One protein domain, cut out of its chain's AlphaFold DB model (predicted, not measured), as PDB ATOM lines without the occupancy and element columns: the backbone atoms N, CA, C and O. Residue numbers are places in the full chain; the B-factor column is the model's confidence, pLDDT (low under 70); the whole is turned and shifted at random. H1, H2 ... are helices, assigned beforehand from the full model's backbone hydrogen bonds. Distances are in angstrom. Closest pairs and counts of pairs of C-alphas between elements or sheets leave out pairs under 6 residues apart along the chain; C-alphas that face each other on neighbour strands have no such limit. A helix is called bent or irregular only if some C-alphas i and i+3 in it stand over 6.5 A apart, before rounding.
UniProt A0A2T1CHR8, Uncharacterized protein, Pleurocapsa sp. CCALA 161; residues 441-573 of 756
ATOM      1  N   LYS A 441      64.367  43.340  36.929       81.50
ATOM      2  CA  LYS A 441      63.578  42.776  35.817       81.50
ATOM      3  C   LYS A 441      62.064  42.803  36.093       81.50
ATOM      4  O   LYS A 441      61.279  43.064  35.190       81.50
ATOM      5  N   ASP A 442      61.654  42.574  37.341       78.38
ATOM      6  CA  ASP A 442      60.242  42.506  37.739       78.38
ATOM      7  C   ASP A 442      59.661  43.923  37.838       78.38
ATOM      8  O   ASP A 442      58.520  44.183  37.458       78.38
ATOM      9  N   ILE A 443      60.488  44.874  38.285       83.69
ATOM     10  CA  ILE A 443      60.167  46.304  38.273       83.69
ATOM     11  C   ILE A 443      60.036  46.816  36.827       83.69
ATOM     12  O   ILE A 443      59.091  47.546  36.540       83.69
ATOM     13  N   GLN A 444      60.919  46.397  35.911       86.75
ATOM     14  CA  GLN A 444      60.852  46.757  34.487       86.75
ATOM     15  C   GLN A 444      59.563  46.261  33.815       86.75
ATOM     16  O   GLN A 444      58.906  47.048  33.142       86.75
ATOM     17  N   LYS A 445      59.127  45.019  34.074       85.75
ATOM     18  CA  LYS A 445      57.822  44.515  33.596       85.75
ATOM     19  C   LYS A 445      56.648  45.394  34.045       85.75
ATOM     20  O   LYS A 445      55.755  45.697  33.260       85.75
ATOM     21  N   LEU A 446      56.641  45.831  35.307       85.75
ATOM     22  CA  LEU A 446      55.598  46.734  35.812       85.75
ATOM     23  C   LEU A 446      55.670  48.124  35.159       85.75
ATOM     24  O   LEU A 446      54.630  48.735  34.908       85.75
ATOM     25  N   GLU A 447      56.872  48.624  34.862       89.00
ATOM     26  CA  GLU A 447      57.063  49.865  34.103       89.00
ATOM     27  C   GLU A 447      56.538  49.740  32.667       89.00
ATOM     28  O   GLU A 447      55.842  50.647  32.213       89.00
ATOM     29  N   GLU A 448      56.783  48.618  31.985       88.25
ATOM     30  CA  GLU A 448      56.220  48.305  30.663       88.25
ATOM     31  C   GLU A 448      54.684  48.325  30.690       88.25
ATOM     32  O   GLU A 448      54.081  49.105  29.952       88.25
ATOM     33  N   ILE A 449      54.050  47.578  31.608       86.69
ATOM     34  CA  ILE A 449      52.584  47.577  31.806       86.69
ATOM     35  C   ILE A 449      52.059  49.004  32.005       86.69
ATOM     36  O   ILE A 449      51.111  49.440  31.347       86.69
ATOM     37  N   ASN A 450      52.685  49.759  32.908       88.50
ATOM     38  CA  ASN A 450      52.275  51.122  33.213       88.50
ATOM     39  C   ASN A 450      52.441  52.078  32.014       88.50
ATOM     40  O   ASN A 450      51.633  52.999  31.847       88.50
ATOM     41  N   ASN A 451      53.472  51.883  31.190       86.94
ATOM     42  CA  ASN A 451      53.709  52.679  29.990       86.94
ATOM     43  C   ASN A 451      52.651  52.378  28.924       86.94
ATOM     44  O   ASN A 451      51.996  53.317  28.473       86.94
ATOM     45  N   THR A 452      52.380  51.103  28.623       83.94
ATOM     46  CA  THR A 452      51.312  50.691  27.690       83.94
ATOM     47  C   THR A 452      49.955  51.276  28.090       83.94
ATOM     48  O   THR A 452      49.250  51.851  27.262       83.94
ATOM     49  N   LEU A 453      49.602  51.229  29.379       83.31
ATOM     50  CA  LEU A 453      48.364  51.837  29.878       83.31
ATOM     51  C   LEU A 453      48.357  53.369  29.764       83.31
ATOM     52  O   LEU A 453      47.320  53.963  29.462       83.31
ATOM     53  N   SER A 454      49.503  54.023  29.976       85.38
ATOM     54  CA  SER A 454      49.640  55.481  29.837       85.38
ATOM     55  C   SER A 454      49.534  55.938  28.375       85.38
ATOM     56  O   SER A 454      48.923  56.975  28.099       85.38
ATOM     57  N   GLU A 455      50.073  55.159  27.435       83.50
ATOM     58  CA  GLU A 455      49.924  55.367  25.990       83.50
ATOM     59  C   GLU A 455      48.466  55.204  25.558       83.50
ATOM     60  O   GLU A 455      47.915  56.113  24.932       83.50
ATOM     61  N   LEU A 456      47.809  54.117  25.985       76.31
ATOM     62  CA  LEU A 456      46.379  53.892  25.762       76.31
ATOM     63  C   LEU A 456      45.547  55.068  26.287       76.31
ATOM     64  O   LEU A 456      44.800  55.670  25.519       76.31
ATOM     65  N   LYS A 457      45.716  55.469  27.555       83.06
ATOM     66  CA  LYS A 457      45.018  56.637  28.124       83.06
ATOM     67  C   LYS A 457      45.215  57.893  27.265       83.06
ATOM     68  O   LYS A 457      44.244  58.561  26.923       83.06
ATOM     69  N   THR A 458      46.461  58.196  26.896       82.31
ATOM     70  CA  THR A 458      46.806  59.384  26.096       82.31
ATOM     71  C   THR A 458      46.138  59.368  24.722       82.31
ATOM     72  O   THR A 458      45.782  60.421  24.194       82.31
ATOM     73  N   ALA A 459      45.985  58.188  24.128       73.12
ATOM     74  CA  ALA A 459      45.344  58.030  22.836       73.12
ATOM     75  C   ALA A 459      43.813  58.177  22.927       73.12
ATOM     76  O   ALA A 459      43.224  58.871  22.102       73.12
ATOM     77  N   PHE A 460      43.187  57.633  23.978       70.12
ATOM     78  CA  PHE A 460      41.760  57.837  24.266       70.12
ATOM     79  C   PHE A 460      41.419  59.309  24.562       70.12
ATOM     80  O   PHE A 460      40.441  59.826  24.021       70.12
ATOM     81  N   ASP A 461      42.228  60.005  25.369       74.06
ATOM     82  CA  ASP A 461      41.984  61.408  25.750       74.06
ATOM     83  C   ASP A 461      42.017  62.380  24.560       74.06
ATOM     84  O   ASP A 461      41.382  63.433  24.600       74.06
ATOM     85  N   LYS A 462      42.770  62.056  23.499       74.75
ATOM     86  CA  LYS A 462      42.888  62.914  22.309       74.75
ATOM     87  C   LYS A 462      41.629  62.930  21.444       74.75
ATOM     88  O   LYS A 462      41.515  63.822  20.608       74.75
ATOM     89  N   GLY A 463      40.703  61.985  21.644       61.03
ATOM     90  CA  GLY A 463      39.409  61.944  20.951       61.03
ATOM     91  C   GLY A 463      39.506  61.876  19.423       61.03
ATOM     92  O   GLY A 463      38.555  62.234  18.739       61.03
ATOM     93  N   ASP A 464      40.660  61.477  18.900       50.94
ATOM     94  CA  ASP A 464      40.982  61.532  17.482       50.94
ATOM     95  C   ASP A 464      40.653  60.171  16.858       50.94
ATOM     96  O   ASP A 464      41.396  59.197  16.986       50.94
ATOM     97  N   ASP A 465      39.487  60.120  16.207       50.78
ATOM     98  CA  ASP A 465      38.935  58.932  15.547       50.78
ATOM     99  C   ASP A 465      39.831  58.408  14.398       50.78
ATOM    100  O   ASP A 465      39.561  57.343  13.845       50.78
ATOM    101  N   ASN A 466      40.901  59.136  14.037       41.53
ATOM    102  CA  ASN A 466      41.910  58.737  13.056       41.53
ATOM    103  C   ASN A 466      43.293  58.445  13.665       41.53
ATOM    104  O   ASN A 466      44.233  58.210  12.892       41.53
ATOM    105  N   ILE A 467      43.471  58.404  14.998       41.22
ATOM    106  CA  ILE A 467      44.716  57.828  15.522       41.22
ATOM    107  C   ILE A 467      44.703  56.345  15.170       41.22
ATOM    108  O   ILE A 467      44.029  55.523  15.788       41.22
ATOM    109  N   ASN A 468      45.544  56.016  14.197       40.91
ATOM    110  CA  ASN A 468      46.016  54.680  13.881       40.91
ATOM    111  C   ASN A 468      46.938  54.209  15.026       40.91
ATOM    112  O   ASN A 468      48.139  54.001  14.851       40.91
ATOM    113  N   ILE A 469      46.379  54.149  16.240       42.47
ATOM    114  CA  ILE A 469      46.991  53.532  17.411       42.47
ATOM    115  C   ILE A 469      47.239  52.087  17.000       42.47
ATOM    116  O   ILE A 469      46.427  51.488  16.290       42.47
ATOM    117  N   ASN A 470      48.259  51.454  17.566       47.34
ATOM    118  CA  ASN A 470      48.311  49.996  17.603       47.34
ATOM    119  C   ASN A 470      47.212  49.381  18.508       47.34
ATOM    120  O   ASN A 470      47.392  48.317  19.078       47.34
ATOM    121  N   ILE A 471      46.019  49.990  18.556       48.09
ATOM    122  CA  ILE A 471      44.757  49.280  18.767       48.09
ATOM    123  C   ILE A 471      44.655  48.120  17.765       48.09
ATOM    124  O   ILE A 471      44.181  47.065  18.141       48.09
ATOM    125  N   ASN A 472      45.251  48.209  16.568       50.88
ATOM    126  CA  ASN A 472      45.431  47.047  15.683       50.88
ATOM    127  C   ASN A 472      46.191  45.848  16.311       50.88
ATOM    128  O   ASN A 472      46.050  44.745  15.796       50.88
ATOM    129  N   GLN A 473      46.968  46.029  17.392       58.19
ATOM    130  CA  GLN A 473      47.599  44.940  18.172       58.19
ATOM    131  C   GLN A 473      46.726  44.413  19.325       58.19
ATOM    132  O   GLN A 473      47.137  43.486  20.010       58.19
ATOM    133  N   TYR A 474      45.571  45.034  19.578       68.06
ATOM    134  CA  TYR A 474      44.644  44.672  20.658       68.06
ATOM    135  C   TYR A 474      43.180  44.597  20.182       68.06
ATOM    136  O   TYR A 474      42.274  44.400  20.992       68.06
ATOM    137  N   ASN A 475      42.935  44.776  18.877       71.50
ATOM    138  CA  ASN A 475      41.628  44.634  18.241       71.50
ATOM    139  C   ASN A 475      41.111  43.228  18.478       71.50
ATOM    140  O   ASN A 475      39.971  43.070  18.861       71.50
ATOM    141  N   ASP A 476      41.969  42.221  18.379       81.56
ATOM    142  CA  ASP A 476      41.633  40.836  18.681       81.56
ATOM    143  C   ASP A 476      41.152  40.623  20.131       81.56
ATOM    144  O   ASP A 476      40.303  39.761  20.341       81.56
ATOM    145  N   ILE A 477      41.612  41.413  21.117       82.19
ATOM    146  CA  ILE A 477      41.015  41.436  22.467       82.19
ATOM    147  C   ILE A 477      39.623  42.071  22.430       82.19
ATOM    148  O   ILE A 477      38.675  41.520  22.987       82.19
ATOM    149  N   VAL A 478      39.497  43.254  21.823       77.44
ATOM    150  CA  VAL A 478      38.244  44.028  21.809       77.44
ATOM    151  C   VAL A 478      37.150  43.294  21.031       77.44
ATOM    152  O   VAL A 478      36.032  43.187  21.528       77.44
ATOM    153  N   ASP A 479      37.491  42.747  19.869       78.75
ATOM    154  CA  ASP A 479      36.659  41.930  18.992       78.75
ATOM    155  C   ASP A 479      36.263  40.632  19.706       78.75
ATOM    156  O   ASP A 479      35.078  40.332  19.782       78.75
ATOM    157  N   PHE A 480      37.202  39.915  20.344       85.00
ATOM    158  CA  PHE A 480      36.868  38.727  21.144       85.00
ATOM    159  C   PHE A 480      35.884  39.039  22.277       85.00
ATOM    160  O   PHE A 480      34.925  38.291  22.485       85.00
ATOM    161  N   LEU A 481      36.105  40.134  23.013       81.25
ATOM    162  CA  LEU A 481      35.184  40.563  24.060       81.25
ATOM    163  C   LEU A 481      33.827  40.974  23.457       81.25
ATOM    164  O   LEU A 481      32.786  40.635  24.006       81.25
ATOM    165  N   TYR A 482      33.801  41.650  22.307       75.56
ATOM    166  CA  TYR A 482      32.558  42.035  21.638       75.56
ATOM    167  C   TYR A 482      31.756  40.817  21.155       75.56
ATOM    168  O   TYR A 482      30.591  40.663  21.527       75.56
ATOM    169  N   GLU A 483      32.382  39.914  20.401       78.31
ATOM    170  CA  GLU A 483      31.770  38.677  19.908       78.31
ATOM    171  C   GLU A 483      31.235  37.821  21.065       78.31
ATOM    172  O   GLU A 483      30.069  37.428  21.076       78.31
ATOM    173  N   THR A 484      32.062  37.560  22.080       79.06
ATOM    174  CA  THR A 484      31.720  36.639  23.176       79.06
ATOM    175  C   THR A 484      30.585  37.179  24.053       79.06
ATOM    176  O   THR A 484      29.672  36.437  24.409       79.06
ATOM    177  N   TYR A 485      30.591  38.478  24.359       71.94
ATOM    178  CA  TYR A 485      29.730  39.045  25.400       71.94
ATOM    179  C   TYR A 485      28.590  39.939  24.897       71.94
ATOM    180  O   TYR A 485      27.647  40.183  25.648       71.94
ATOM    181  N   ILE A 486      28.658  40.458  23.664       70.06
ATOM    182  CA  ILE A 486      27.553  41.204  23.036       70.06
ATOM    183  C   ILE A 486      26.851  40.360  21.972       70.06
ATOM    184  O   ILE A 486      25.622  40.379  21.926       70.06
ATOM    185  N   GLU A 487      27.578  39.617  21.130       70.75
ATOM    186  CA  GLU A 487      26.936  38.869  20.035       70.75
ATOM    187  C   GLU A 487      26.408  37.494  20.460       70.75
ATOM    188  O   GLU A 487      25.309  37.114  20.050       70.75
ATOM    189  N   LYS A 488      27.153  36.748  21.285       73.56
ATOM    190  CA  LYS A 488      26.759  35.388  21.701       73.56
ATOM    191  C   LYS A 488      25.904  35.310  22.977       73.56
ATOM    192  O   LYS A 488      25.325  34.253  23.219       73.56
ATOM    193  N   ASP A 489      25.824  36.377  23.783       68.00
ATOM    194  CA  ASP A 489      25.209  36.376  25.134       68.00
ATOM    195  C   ASP A 489      25.741  35.222  26.021       68.00
ATOM    196  O   ASP A 489      24.988  34.567  26.749       68.00
ATOM    197  N   GLU A 490      27.048  34.917  25.940       66.62
ATOM    198  CA  GLU A 490      27.657  33.865  26.763       66.62
ATOM    199  C   GLU A 490      27.677  34.290  28.239       66.62
ATOM    200  O   GLU A 490      28.378  35.213  28.652       66.62
ATOM    201  N   LYS A 491      26.877  33.591  29.050       59.09
ATOM    202  CA  LYS A 491      26.698  33.880  30.484       59.09
ATOM    203  C   LYS A 491      27.820  33.346  31.361       59.09
ATOM    204  O   LYS A 491      27.928  33.780  32.502       59.09
ATOM    205  N   ASP A 492      28.605  32.411  30.836       64.81
ATOM    206  CA  ASP A 492      29.770  31.827  31.492       64.81
ATOM    207  C   ASP A 492      30.932  31.732  30.489       64.81
ATOM    208  O   ASP A 492      31.054  30.748  29.755       64.81
ATOM    209  N   PRO A 493      31.738  32.796  30.385       71.44
ATOM    210  CA  PRO A 493      32.793  32.932  29.390       71.44
ATOM    211  C   PRO A 493      34.123  32.325  29.851       71.44
ATOM    212  O   PRO A 493      35.119  32.459  29.143       71.44
ATOM    213  N   ASP A 494      34.212  31.731  31.047       78.50
ATOM    214  CA  ASP A 494      35.500  31.407  31.673       78.50
ATOM    215  C   ASP A 494      36.326  30.419  30.847       78.50
ATOM    216  O   ASP A 494      37.552  30.541  30.770       78.50
ATOM    217  N   GLU A 495      35.664  29.486  30.160       79.69
ATOM    218  CA  GLU A 495      36.316  28.564  29.232       79.69
ATOM    219  C   GLU A 495      36.858  29.288  27.983       79.69
ATOM    220  O   GLU A 495      38.001  29.050  27.585       79.69
ATOM    221  N   GLU A 496      36.091  30.209  27.388       83.69
ATOM    222  CA  GLU A 496      36.502  30.980  26.204       83.69
ATOM    223  C   GLU A 496      37.576  32.026  26.533       83.69
ATOM    224  O   GLU A 496      38.570  32.132  25.814       83.69
ATOM    225  N   ASN A 497      37.461  32.723  27.667       85.19
ATOM    226  CA  ASN A 497      38.508  33.587  28.217       85.19
ATOM    227  C   ASN A 497      39.813  32.794  28.407       85.19
ATOM    228  O   ASN A 497      40.890  33.233  27.997       85.19
ATOM    229  N   CYS A 498      39.725  31.591  28.988       83.38
ATOM    230  CA  CYS A 498      40.874  30.714  29.196       83.38
ATOM    231  C   CYS A 498      41.496  30.255  27.864       83.38
ATOM    232  O   CYS A 498      42.721  30.250  27.731       83.38
ATOM    233  N   LYS A 499      40.676  29.906  26.860       86.31
ATOM    234  CA  LYS A 499      41.137  29.579  25.497       86.31
ATOM    235  C   LYS A 499      41.821  30.771  24.830       86.31
ATOM    236  O   LYS A 499      42.886  30.595  24.240       86.31
ATOM    237  N   PHE A 500      41.253  31.973  24.947       87.12
ATOM    238  CA  PHE A 500      41.817  33.196  24.379       87.12
ATOM    239  C   PHE A 500      43.207  33.492  24.959       87.12
ATOM    240  O   PHE A 500      44.171  33.630  24.208       87.12
ATOM    241  N   LEU A 501      43.340  33.501  26.288       85.75
ATOM    242  CA  LEU A 501      44.604  33.813  26.963       85.75
ATOM    243  C   LEU A 501      45.677  32.716  26.820       85.75
ATOM    244  O   LEU A 501      46.855  32.975  27.060       85.75
ATOM    245  N   LYS A 502      45.293  31.500  26.403       86.56
ATOM    246  CA  LYS A 502      46.216  30.397  26.078       86.56
ATOM    247  C   LYS A 502      46.814  30.468  24.666       86.56
ATOM    248  O   LYS A 502      47.717  29.681  24.386       86.56
ATOM    249  N   LYS A 503      46.365  31.380  23.792       88.38
ATOM    250  CA  LYS A 503      47.013  31.650  22.490       88.38
ATOM    251  C   LYS A 503      48.468  32.095  22.702       88.38
ATOM    252  O   LYS A 503      48.752  32.800  23.668       88.38
ATOM    253  N   ASP A 504      49.376  31.747  21.786       84.12
ATOM    254  CA  ASP A 504      50.830  31.964  21.949       84.12
ATOM    255  C   ASP A 504      51.228  33.422  22.253       84.12
ATOM    256  O   ASP A 504      52.139  33.665  23.046       84.12
ATOM    257  N   GLU A 505      50.510  34.387  21.673       82.81
ATOM    258  CA  GLU A 505      50.690  35.833  21.879       82.81
ATOM    259  C   GLU A 505      50.406  36.290  23.323       82.81
ATOM    260  O   GLU A 505      51.052  37.210  23.830       82.81
ATOM    261  N   TYR A 506      49.493  35.602  24.013       85.12
ATOM    262  CA  TYR A 506      49.033  35.927  25.365       85.12
ATOM    263  C   TYR A 506      49.645  35.019  26.435       85.12
ATOM    264  O   TYR A 506      49.947  35.487  27.536       85.12
ATOM    265  N   LYS A 507      49.893  33.739  26.116       83.19
ATOM    266  CA  LYS A 507      50.323  32.707  27.077       83.19
ATOM    267  C   LYS A 507      51.559  33.121  27.882       83.19
ATOM    268  O   LYS A 507      51.621  32.876  29.083       83.19
ATOM    269  N   ASN A 508      52.520  33.792  27.246       82.31
ATOM    270  CA  ASN A 508      53.791  34.186  27.868       82.31
ATOM    271  C   ASN A 508      53.952  35.708  28.058       82.31
ATOM    272  O   ASN A 508      55.037  36.161  28.412       82.31
ATOM    273  N   ASN A 509      52.896  36.499  27.836       85.94
ATOM    274  CA  ASN A 509      52.937  37.961  27.904       85.94
ATOM    275  C   ASN A 509      51.991  38.501  28.991       85.94
ATOM    276  O   ASN A 509      50.816  38.764  28.730       85.94
ATOM    277  N   LEU A 510      52.520  38.691  30.207       87.06
ATOM    278  CA  LEU A 510      51.762  39.247  31.334       87.06
ATOM    279  C   LEU A 510      51.112  40.591  30.975       87.06
ATOM    280  O   LEU A 510      49.956  40.811  31.317       87.06
ATOM    281  N   SER A 511      51.814  41.472  30.259       85.00
ATOM    282  CA  SER A 511      51.312  42.807  29.919       85.00
ATOM    283  C   SER A 511      50.042  42.752  29.070       85.00
ATOM    284  O   SER A 511      49.072  43.447  29.380       85.00
ATOM    285  N   SER A 512      50.001  41.866  28.071       85.38
ATOM    286  CA  SER A 512      48.798  41.636  27.262       85.38
ATOM    287  C   SER A 512      47.656  41.009  28.070       85.38
ATOM    288  O   SER A 512      46.501  41.385  27.876       85.38
ATOM    289  N   ARG A 513      47.947  40.105  29.021       90.19
ATOM    290  CA  ARG A 513      46.916  39.520  29.907       90.19
ATOM    291  C   ARG A 513      46.352  40.542  30.902       90.19
ATOM    292  O   ARG A 513      45.139  40.645  31.050       90.19
ATOM    293  N   ILE A 514      47.198  41.373  31.518       89.44
ATOM    294  CA  ILE A 514      46.752  42.476  32.386       89.44
ATOM    295  C   ILE A 514      45.893  43.480  31.611       89.44
ATOM    296  O   ILE A 514      44.852  43.906  32.115       89.44
ATOM    297  N   LEU A 515      46.267  43.809  30.369       84.50
ATOM    298  CA  LEU A 515      45.429  44.634  29.502       84.50
ATOM    299  C   LEU A 515      44.069  43.969  29.233       84.50
ATOM    300  O   LEU A 515      43.043  44.626  29.407       84.50
ATOM    301  N   PHE A 516      44.039  42.673  28.903       88.94
ATOM    302  CA  PHE A 516      42.796  41.912  28.746       88.94
ATOM    303  C   PHE A 516      41.884  42.030  29.978       88.94
ATOM    304  O   PHE A 516      40.720  42.397  29.826       88.94
ATOM    305  N   TYR A 517      42.386  41.810  31.202       90.12
ATOM    306  CA  TYR A 517      41.554  41.898  32.416       90.12
ATOM    307  C   TYR A 517      41.008  43.313  32.666       90.12
ATOM    308  O   TYR A 517      39.886  43.477  33.152       90.12
ATOM    309  N   ILE A 518      41.777  44.349  32.321       85.00
ATOM    310  CA  ILE A 518      41.347  45.751  32.422       85.00
ATOM    311  C   ILE A 518      40.235  46.051  31.407       85.00
ATOM    312  O   ILE A 518      39.208  46.618  31.786       85.00
ATOM    313  N   LEU A 519      40.403  45.634  30.148       81.44
ATOM    314  CA  LEU A 519      39.387  45.776  29.099       81.44
ATOM    315  C   LEU A 519      38.107  45.012  29.461       81.44
ATOM    316  O   LEU A 519      37.013  45.577  29.413       81.44
ATOM    317  N   TYR A 520      38.252  43.774  29.929       84.81
ATOM    318  CA  TYR A 520      37.158  42.930  30.389       84.81
ATOM    319  C   TYR A 520      36.356  43.569  31.540       84.81
ATOM    320  O   TYR A 520      35.129  43.644  31.469       84.81
ATOM    321  N   LYS A 521      37.014  44.129  32.568       83.06
ATOM    322  CA  LYS A 521      36.338  44.871  33.658       83.06
ATOM    323  C   LYS A 521      35.457  46.008  33.145       83.06
ATOM    324  O   LYS A 521      34.368  46.245  33.673       83.06
ATOM    325  N   ILE A 522      35.947  46.740  32.146       78.19
ATOM    326  CA  ILE A 522      35.245  47.883  31.555       78.19
ATOM    327  C   ILE A 522      34.032  47.388  30.755       78.19
ATOM    328  O   ILE A 522      32.935  47.924  30.929       78.19
ATOM    329  N   PHE A 523      34.206  46.307  29.990       76.00
ATOM    330  CA  PHE A 523      33.146  45.609  29.262       76.00
ATOM    331  C   PHE A 523      32.027  45.118  30.196       76.00
ATOM    332  O   PHE A 523      30.857  45.466  30.025       76.00
ATOM    333  N   PHE A 524      32.379  44.360  31.238       77.56
ATOM    334  CA  PHE A 524      31.427  43.783  32.191       77.56
ATOM    335  C   PHE A 524      30.611  44.868  32.915       77.56
ATOM    336  O   PHE A 524      29.380  44.791  33.036       77.56
ATOM    337  N   LYS A 525      31.288  45.937  33.360       75.44
ATOM    338  CA  LYS A 525      30.634  47.089  33.994       75.44
ATOM    339  C   LYS A 525      29.658  47.780  33.042       75.44
ATOM    340  O   LYS A 525      28.618  48.258  33.489       75.44
ATOM    341  N   HIS A 526      29.969  47.823  31.749       72.56
ATOM    342  CA  HIS A 526      29.069  48.378  30.752       72.56
ATOM    343  C   HIS A 526      27.818  47.516  30.527       72.56
ATOM    344  O   HIS A 526      26.718  48.062  30.585       72.56
ATOM    345  N   LEU A 527      27.955  46.198  30.331       71.19
ATOM    346  CA  LEU A 527      26.801  45.295  30.180       71.19
ATOM    347  C   LEU A 527      25.807  45.439  31.341       71.19
ATOM    348  O   LEU A 527      24.597  45.533  31.139       71.19
ATOM    349  N   THR A 528      26.341  45.543  32.560       70.38
ATOM    350  CA  THR A 528      25.554  45.753  33.784       70.38
ATOM    351  C   THR A 528      24.723  47.046  33.740       70.38
ATOM    352  O   THR A 528      23.609  47.074  34.259       70.38
ATOM    353  N   LEU A 529      25.235  48.112  33.109       69.12
ATOM    354  CA  LEU A 529      24.550  49.404  32.973       69.12
ATOM    355  C   LEU A 529      23.556  49.426  31.799       69.12
ATOM    356  O   LEU A 529      22.452  49.951  31.942       69.12
ATOM    357  N   ASN A 530      23.919  48.852  30.648       65.88
ATOM    358  CA  ASN A 530      23.079  48.892  29.446       65.88
ATOM    359  C   ASN A 530      21.857  47.965  29.527       65.88
ATOM    360  O   ASN A 530      20.818  48.291  28.960       65.88
ATOM    361  N   ASN A 531      21.908  46.893  30.325       60.69
ATOM    362  CA  ASN A 531      20.726  46.077  30.640       60.69
ATOM    363  C   ASN A 531      19.599  46.849  31.368       60.69
ATOM    364  O   ASN A 531      18.533  46.285  31.610       60.69
ATOM    365  N   GLN A 532      19.808  48.127  31.716       55.34
ATOM    366  CA  GLN A 532      18.808  48.986  32.353       55.34
ATOM    367  C   GLN A 532      18.244  50.099  31.447       55.34
ATOM    368  O   GLN A 532      17.231  50.682  31.821       55.34
ATOM    369  N   ASN A 533      18.838  50.404  30.281       54.84
ATOM    370  CA  ASN A 533      18.341  51.448  29.365       54.84
ATOM    371  C   ASN A 533      18.703  51.182  27.894       54.84
ATOM    372  O   ASN A 533      19.842  50.857  27.567       54.84
ATOM    373  N   SER A 534      17.749  51.421  26.987       50.22
ATOM    374  CA  SER A 534      17.922  51.302  25.533       50.22
ATOM    375  C   SER A 534      18.687  52.495  24.936       50.22
ATOM    376  O   SER A 534      18.112  53.315  24.218       50.22
ATOM    377  N   ASN A 535      19.974  52.605  25.262       56.16
ATOM    378  CA  ASN A 535      20.864  53.640  24.734       56.16
ATOM    379  C   ASN A 535      21.311  53.323  23.299       56.16
ATOM    380  O   ASN A 535      21.424  52.161  22.900       56.16
ATOM    381  N   THR A 536      21.631  54.357  22.527       64.56
ATOM    382  CA  THR A 536      22.227  54.206  21.192       64.56
ATOM    383  C   THR A 536      23.680  53.705  21.260       64.56
ATOM    384  O   THR A 536      24.333  53.740  22.311       64.56
ATOM    385  N   LYS A 537      24.217  53.246  20.118       59.00
ATOM    386  CA  LYS A 537      25.615  52.787  19.994       59.00
ATOM    387  C   LYS A 537      26.628  53.892  20.340       59.00
ATOM    388  O   LYS A 537      27.659  53.600  20.941       59.00
ATOM    389  N   ASP A 538      26.306  55.149  20.040       60.09
ATOM    390  CA  ASP A 538      27.204  56.288  20.262       60.09
ATOM    391  C   ASP A 538      27.170  56.785  21.718       60.09
ATOM    392  O   ASP A 538      28.211  57.090  22.302       60.09
ATOM    393  N   GLU A 539      25.995  56.797  22.360       65.06
ATOM    394  CA  GLU A 539      25.870  57.039  23.810       65.06
ATOM    395  C   GLU A 539      26.600  55.956  24.610       65.06
ATOM    396  O   GLU A 539      27.347  56.258  25.542       65.06
ATOM    397  N   THR A 540      26.447  54.701  24.180       60.22
ATOM    398  CA  THR A 540      27.216  53.556  24.671       60.22
ATOM    399  C   THR A 540      28.718  53.837  24.573       60.22
ATOM    400  O   THR A 540      29.397  53.838  25.600       60.22
ATOM    401  N   LEU A 541      29.241  54.172  23.390       62.19
ATOM    402  CA  LEU A 541      30.671  54.435  23.187       62.19
ATOM    403  C   LEU A 541      31.208  55.594  24.052       62.19
ATOM    404  O   LEU A 541      32.341  55.539  24.533       62.19
ATOM    405  N   ASN A 542      30.403  56.627  24.308       66.06
ATOM    406  CA  ASN A 542      30.794  57.742  25.175       66.06
ATOM    407  C   ASN A 542      30.832  57.352  26.666       66.06
ATOM    408  O   ASN A 542      31.788  57.700  27.364       66.06
ATOM    409  N   ILE A 543      29.855  56.570  27.145       67.56
ATOM    410  CA  ILE A 543      29.865  56.002  28.506       67.56
ATOM    411  C   ILE A 543      31.086  55.089  28.693       67.56
ATOM    412  O   ILE A 543      31.751  55.155  29.730       67.56
ATOM    413  N   TRP A 544      31.433  54.291  27.677       67.50
ATOM    414  CA  TRP A 544      32.669  53.505  27.663       67.50
ATOM    415  C   TRP A 544      33.901  54.388  27.820       67.50
ATOM    416  O   TRP A 544      34.643  54.179  28.772       67.50
ATOM    417  N   LYS A 545      34.106  55.391  26.950       68.31
ATOM    418  CA  LYS A 545      35.272  56.298  27.008       68.31
ATOM    419  C   LYS A 545      35.454  56.903  28.414       68.31
ATOM    420  O   LYS A 545      36.573  56.936  28.928       68.31
ATOM    421  N   GLN A 546      34.364  57.293  29.083       71.69
ATOM    422  CA  GLN A 546      34.405  57.834  30.449       71.69
ATOM    423  C   GLN A 546      34.746  56.779  31.522       71.69
ATOM    424  O   GLN A 546      35.610  57.016  32.372       71.69
ATOM    425  N   LEU A 547      34.091  55.612  31.503       70.75
ATOM    426  CA  LEU A 547      34.374  54.516  32.445       70.75
ATOM    427  C   LEU A 547      35.789  53.953  32.261       70.75
ATOM    428  O   LEU A 547      36.447  53.596  33.239       70.75
ATOM    429  N   TYR A 548      36.249  53.895  31.016       72.06
ATOM    430  CA  TYR A 548      37.570  53.448  30.604       72.06
ATOM    431  C   TYR A 548      38.660  54.355  31.178       72.06
ATOM    432  O   TYR A 548      39.525  53.878  31.914       72.06
ATOM    433  N   SER A 549      38.569  55.670  30.924       72.94
ATOM    434  CA  SER A 549      39.574  56.637  31.384       72.94
ATOM    435  C   SER A 549      39.732  56.599  32.910       72.94
ATOM    436  O   SER A 549      40.846  56.430  33.403       72.94
ATOM    437  N   ASN A 550      38.630  56.609  33.671       76.94
ATOM    438  CA  ASN A 550      38.681  56.569  35.138       76.94
ATOM    439  C   ASN A 550      39.296  55.272  35.700       76.94
ATOM    440  O   ASN A 550      40.121  55.330  36.611       76.94
ATOM    441  N   ASN A 551      38.924  54.096  35.175       77.62
ATOM    442  CA  ASN A 551      39.488  52.829  35.659       77.62
ATOM    443  C   ASN A 551      40.991  52.719  35.341       77.62
ATOM    444  O   ASN A 551      41.764  52.283  36.194       77.62
ATOM    445  N   ILE A 552      41.411  53.146  34.144       81.19
ATOM    446  CA  ILE A 552      42.820  53.105  33.738       81.19
ATOM    447  C   ILE A 552      43.662  54.136  34.492       81.19
ATOM    448  O   ILE A 552      44.765  53.796  34.907       81.19
ATOM    449  N   ILE A 553      43.155  55.350  34.746       84.44
ATOM    450  CA  ILE A 553      43.827  56.344  35.608       84.44
ATOM    451  C   ILE A 553      44.167  55.728  36.964       84.44
ATOM    452  O   ILE A 553      45.332  55.733  37.369       84.44
ATOM    453  N   ASN A 554      43.167  55.143  37.625       84.00
ATOM    454  CA  ASN A 554      43.340  54.553  38.947       84.00
ATOM    455  C   ASN A 554      44.322  53.372  38.904       84.00
ATOM    456  O   ASN A 554      45.185  53.256  39.770       84.00
ATOM    457  N   PHE A 555      44.247  52.510  37.884       86.94
ATOM    458  CA  PHE A 555      45.151  51.362  37.773       86.94
ATOM    459  C   PHE A 555      46.606  51.764  37.459       86.94
ATOM    460  O   PHE A 555      47.538  51.194  38.029       86.94
ATOM    461  N   ILE A 556      46.817  52.779  36.612       87.50
ATOM    462  CA  ILE A 556      48.128  53.410  36.370       87.50
ATOM    463  C   ILE A 556      48.711  53.933  37.687       87.50
ATOM    464  O   ILE A 556      49.879  53.695  37.991       87.50
ATOM    465  N   GLU A 557      47.909  54.634  38.489       88.75
ATOM    466  CA  GLU A 557      48.352  55.171  39.775       88.75
ATOM    467  C   GLU A 557      48.692  54.064  40.784       88.75
ATOM    468  O   GLU A 557      49.773  54.091  41.376       88.75
ATOM    469  N   LEU A 558      47.847  53.039  40.918       88.75
ATOM    470  CA  LEU A 558      48.126  51.863  41.749       88.75
ATOM    471  C   LEU A 558      49.410  51.133  41.314       88.75
ATOM    472  O   LEU A 558      50.225  50.761  42.162       88.75
ATOM    473  N   THR A 559      49.642  50.996  40.006       89.50
ATOM    474  CA  THR A 559      50.853  50.364  39.456       89.50
ATOM    475  C   THR A 559      52.099  51.214  39.722       89.50
ATOM    476  O   THR A 559      53.105  50.690  40.200       89.50
ATOM    477  N   LYS A 560      52.037  52.541  39.538       90.06
ATOM    478  CA  LYS A 560      53.116  53.475  39.931       90.06
ATOM    479  C   LYS A 560      53.420  53.405  41.424       90.06
ATOM    480  O   LYS A 560      54.584  53.312  41.805       90.06
ATOM    481  N   ASN A 561      52.387  53.387  42.264       88.12
ATOM    482  CA  ASN A 561      52.517  53.248  43.713       88.12
ATOM    483  C   ASN A 561      53.188  51.916  44.113       88.12
ATOM    484  O   ASN A 561      53.909  51.882  45.112       88.12
ATOM    485  N   LEU A 562      52.963  50.829  43.362       90.00
ATOM    486  CA  LEU A 562      53.646  49.543  43.548       90.00
ATOM    487  C   LEU A 562      55.112  49.606  43.088       90.00
ATOM    488  O   LEU A 562      55.992  49.161  43.820       90.00
ATOM    489  N   ILE A 563      55.392  50.205  41.926       90.25
ATOM    490  CA  ILE A 563      56.756  50.409  41.402       90.25
ATOM    491  C   ILE A 563      57.602  51.236  42.381       90.25
ATOM    492  O   ILE A 563      58.712  50.829  42.725       90.25
ATOM    493  N   GLU A 564      57.083  52.368  42.871       89.44
ATOM    494  CA  GLU A 564      57.757  53.182  43.893       89.44
ATOM    495  C   GLU A 564      58.026  52.370  45.167       89.44
ATOM    496  O   GLU A 564      59.136  52.396  45.694       89.44
ATOM    497  N   HIS A 565      57.042  51.599  45.639       86.56
ATOM    498  CA  HIS A 565      57.177  50.762  46.832       86.56
ATOM    499  C   HIS A 565      58.269  49.689  46.673       86.56
ATOM    500  O   HIS A 565      59.150  49.588  47.530       86.56
ATOM    501  N   LYS A 566      58.279  48.947  45.553       88.19
ATOM    502  CA  LYS A 566      59.318  47.946  45.252       88.19
ATOM    503  C   LYS A 566      60.714  48.579  45.177       88.19
ATOM    504  O   LYS A 566      61.656  48.037  45.755       88.19
ATOM    505  N   LYS A 567      60.848  49.752  44.542       88.88
ATOM    506  CA  LYS A 567      62.114  50.511  44.479       88.88
ATOM    507  C   LYS A 567      62.598  50.950  45.864       88.88
ATOM    508  O   LYS A 567      63.767  50.749  46.185       88.88
ATOM    509  N   THR A 568      61.716  51.495  46.700       86.50
ATOM    510  CA  THR A 568      62.054  51.913  48.072       86.50
ATOM    511  C   THR A 568      62.518  50.738  48.927       86.50
ATOM    512  O   THR A 568      63.512  50.872  49.643       86.50
ATOM    513  N   ILE A 569      61.862  49.576  48.824       84.94
ATOM    514  CA  ILE A 569      62.310  48.364  49.519       84.94
ATOM    515  C   ILE A 569      63.695  47.951  49.028       84.94
ATOM    516  O   ILE A 569      64.594  47.839  49.852       84.94
ATOM    517  N   ASN A 570      63.887  47.787  47.716       83.94
ATOM    518  CA  ASN A 570      65.158  47.333  47.138       83.94
ATOM    519  C   ASN A 570      66.335  48.246  47.553       83.94
ATOM    520  O   ASN A 570      67.398  47.763  47.941       83.94
ATOM    521  N   ASN A 571      66.109  49.563  47.603       84.50
ATOM    522  CA  ASN A 571      67.092  50.540  48.081       84.50
ATOM    523  C   ASN A 571      67.355  50.475  49.602       84.50
ATOM    524  O   ASN A 571      68.452  50.819  50.042       84.50
ATOM    525  N   SER A 572      66.368  50.070  50.408       77.69
ATOM    526  CA  SER A 572      66.462  50.029  51.880       77.69
ATOM    527  C   SER A 572      66.982  48.690  52.415       77.69
ATOM    528  O   SER A 572      67.668  48.644  53.437       77.69
ATOM    529  N   SER A 573      66.646  47.578  51.757       65.19
ATOM    530  CA  SER A 573      66.917  46.230  52.250       65.19
ATOM    531  C   SER A 573      68.304  45.741  51.832       65.19
ATOM    532  O   SER A 573      68.473  45.056  50.822       65.19
TER     533      SER A 573
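Overview. This is residues 441 to 573 of the 756 residues of an uncharacterized protein of Pleurocapsa sp. CCALA 161 (UniProt A0A2T1CHR8). Three long helices make a splayed bundle: H7 runs nearly the whole length of the domain, and H1 and H6 pack on it, H1 coming closest to it at Ile 556 and H6 packing on its residues 540 to 552. H6 is in the middle, with H7 and H1 on one side of it and the short helices H3 and H4 on the other, while H5 is near where H6 begins and H2 sits in the stretch that joins H1 to H3. Residues 531 to 539 and 568 to 573 stick out at the two ends of the length. The printed part has 133 residues with seven named helices, H1 to H7 in that order, and no named strand, and its class is all helix. The whole is only just compact, close to loose, with a radius of gyration of the C-alphas of 16.5 A, and it is elongated, with spans of 55 by 33 by 29 A.

Along the chain. H1, residues 441 to 461, begins with C-alpha 441 at (63.578, 42.776, 35.817) and is 30.2 A long from first to last C-alpha. H2 is residues 470 to 473, 5.1 A. H3 is residues 475 to 487, 15.9 A; it is neither bent nor irregular, but only just: C-alphas 484 and 487 are 6.1 A apart. H4 is residues 494 to 501, 10.5 A, and H5 is residues 504 to 507, 5.2 A. H6, residues 510 to 530, begins with C-alpha 510 at (51.762, 39.247, 31.334) and is 30.3 A long. H7, residues 537 to 572, is the longest helix at 51.9 A and ends with C-alpha 572 at (66.462, 50.029, 51.880).

Arrangement. H6 is the hub and touches H1, H3 and H7. H1, H6 and H7 form a bundle, three helices packed side by side. H1 touches H7 at a shallow tilt of 27 degrees, opposite ways, and their closest C-alphas, those of Asn 450 and Ile 556, are 5.7 A apart. H6 and H7 are a helical hairpin at a steep tilt of 38 degrees, opposite ways; residues 540 to 552 of H7 touch H6, and the closest C-alphas, those of Ile 522 and Tyr 548, are 6.1 A apart. Residues 445 to 453 of H1 touch residues 511 to 515 of H6 at a steep tilt of 40 degrees, the same way, with the C-alphas of Ile 449 and Ser 511 closest at 5.3 A. Residues 477 to 481 of H3 touch residues 516 to 523 of H6 at a shallow tilt of 31 degrees, the same way, with the C-alphas of Ile 477 and Phe 516 closest at 6.5 A. H4 and H6 are close but not clearly touching, the C-alphas of Leu 501 and Arg 513 being closest at 6.8 A. H5 and H6 are also close but not clearly touching, with the C-alphas of Tyr 506 and Ser 512 closest at 6.0 A. H3 and H4 are near each other, with 11 pairs of C-alphas within 10 A. H2 touches no helix and meets H3 only through their link. Every O i to N i+4 pair is within hydrogen-bond range in H1, H3, H4, H6 and H7. H2 and H5 are too short for such a pair; the one O i to N i+3 pair is within range in H2 and not in H5.

Size, cuts and confidence. The C-alphas of Ser 534 and Ser 573, the two farthest apart, are 56.0 A from each other. Without the stretches that stand free, the body spans 44 by 32 by 27 A. The printed part has no cut and no long link. The mean pLDDT of the printed part is 76.0, and it is under 70 at residues 463 to 474, 489 to 492, 529 to 545 and 573.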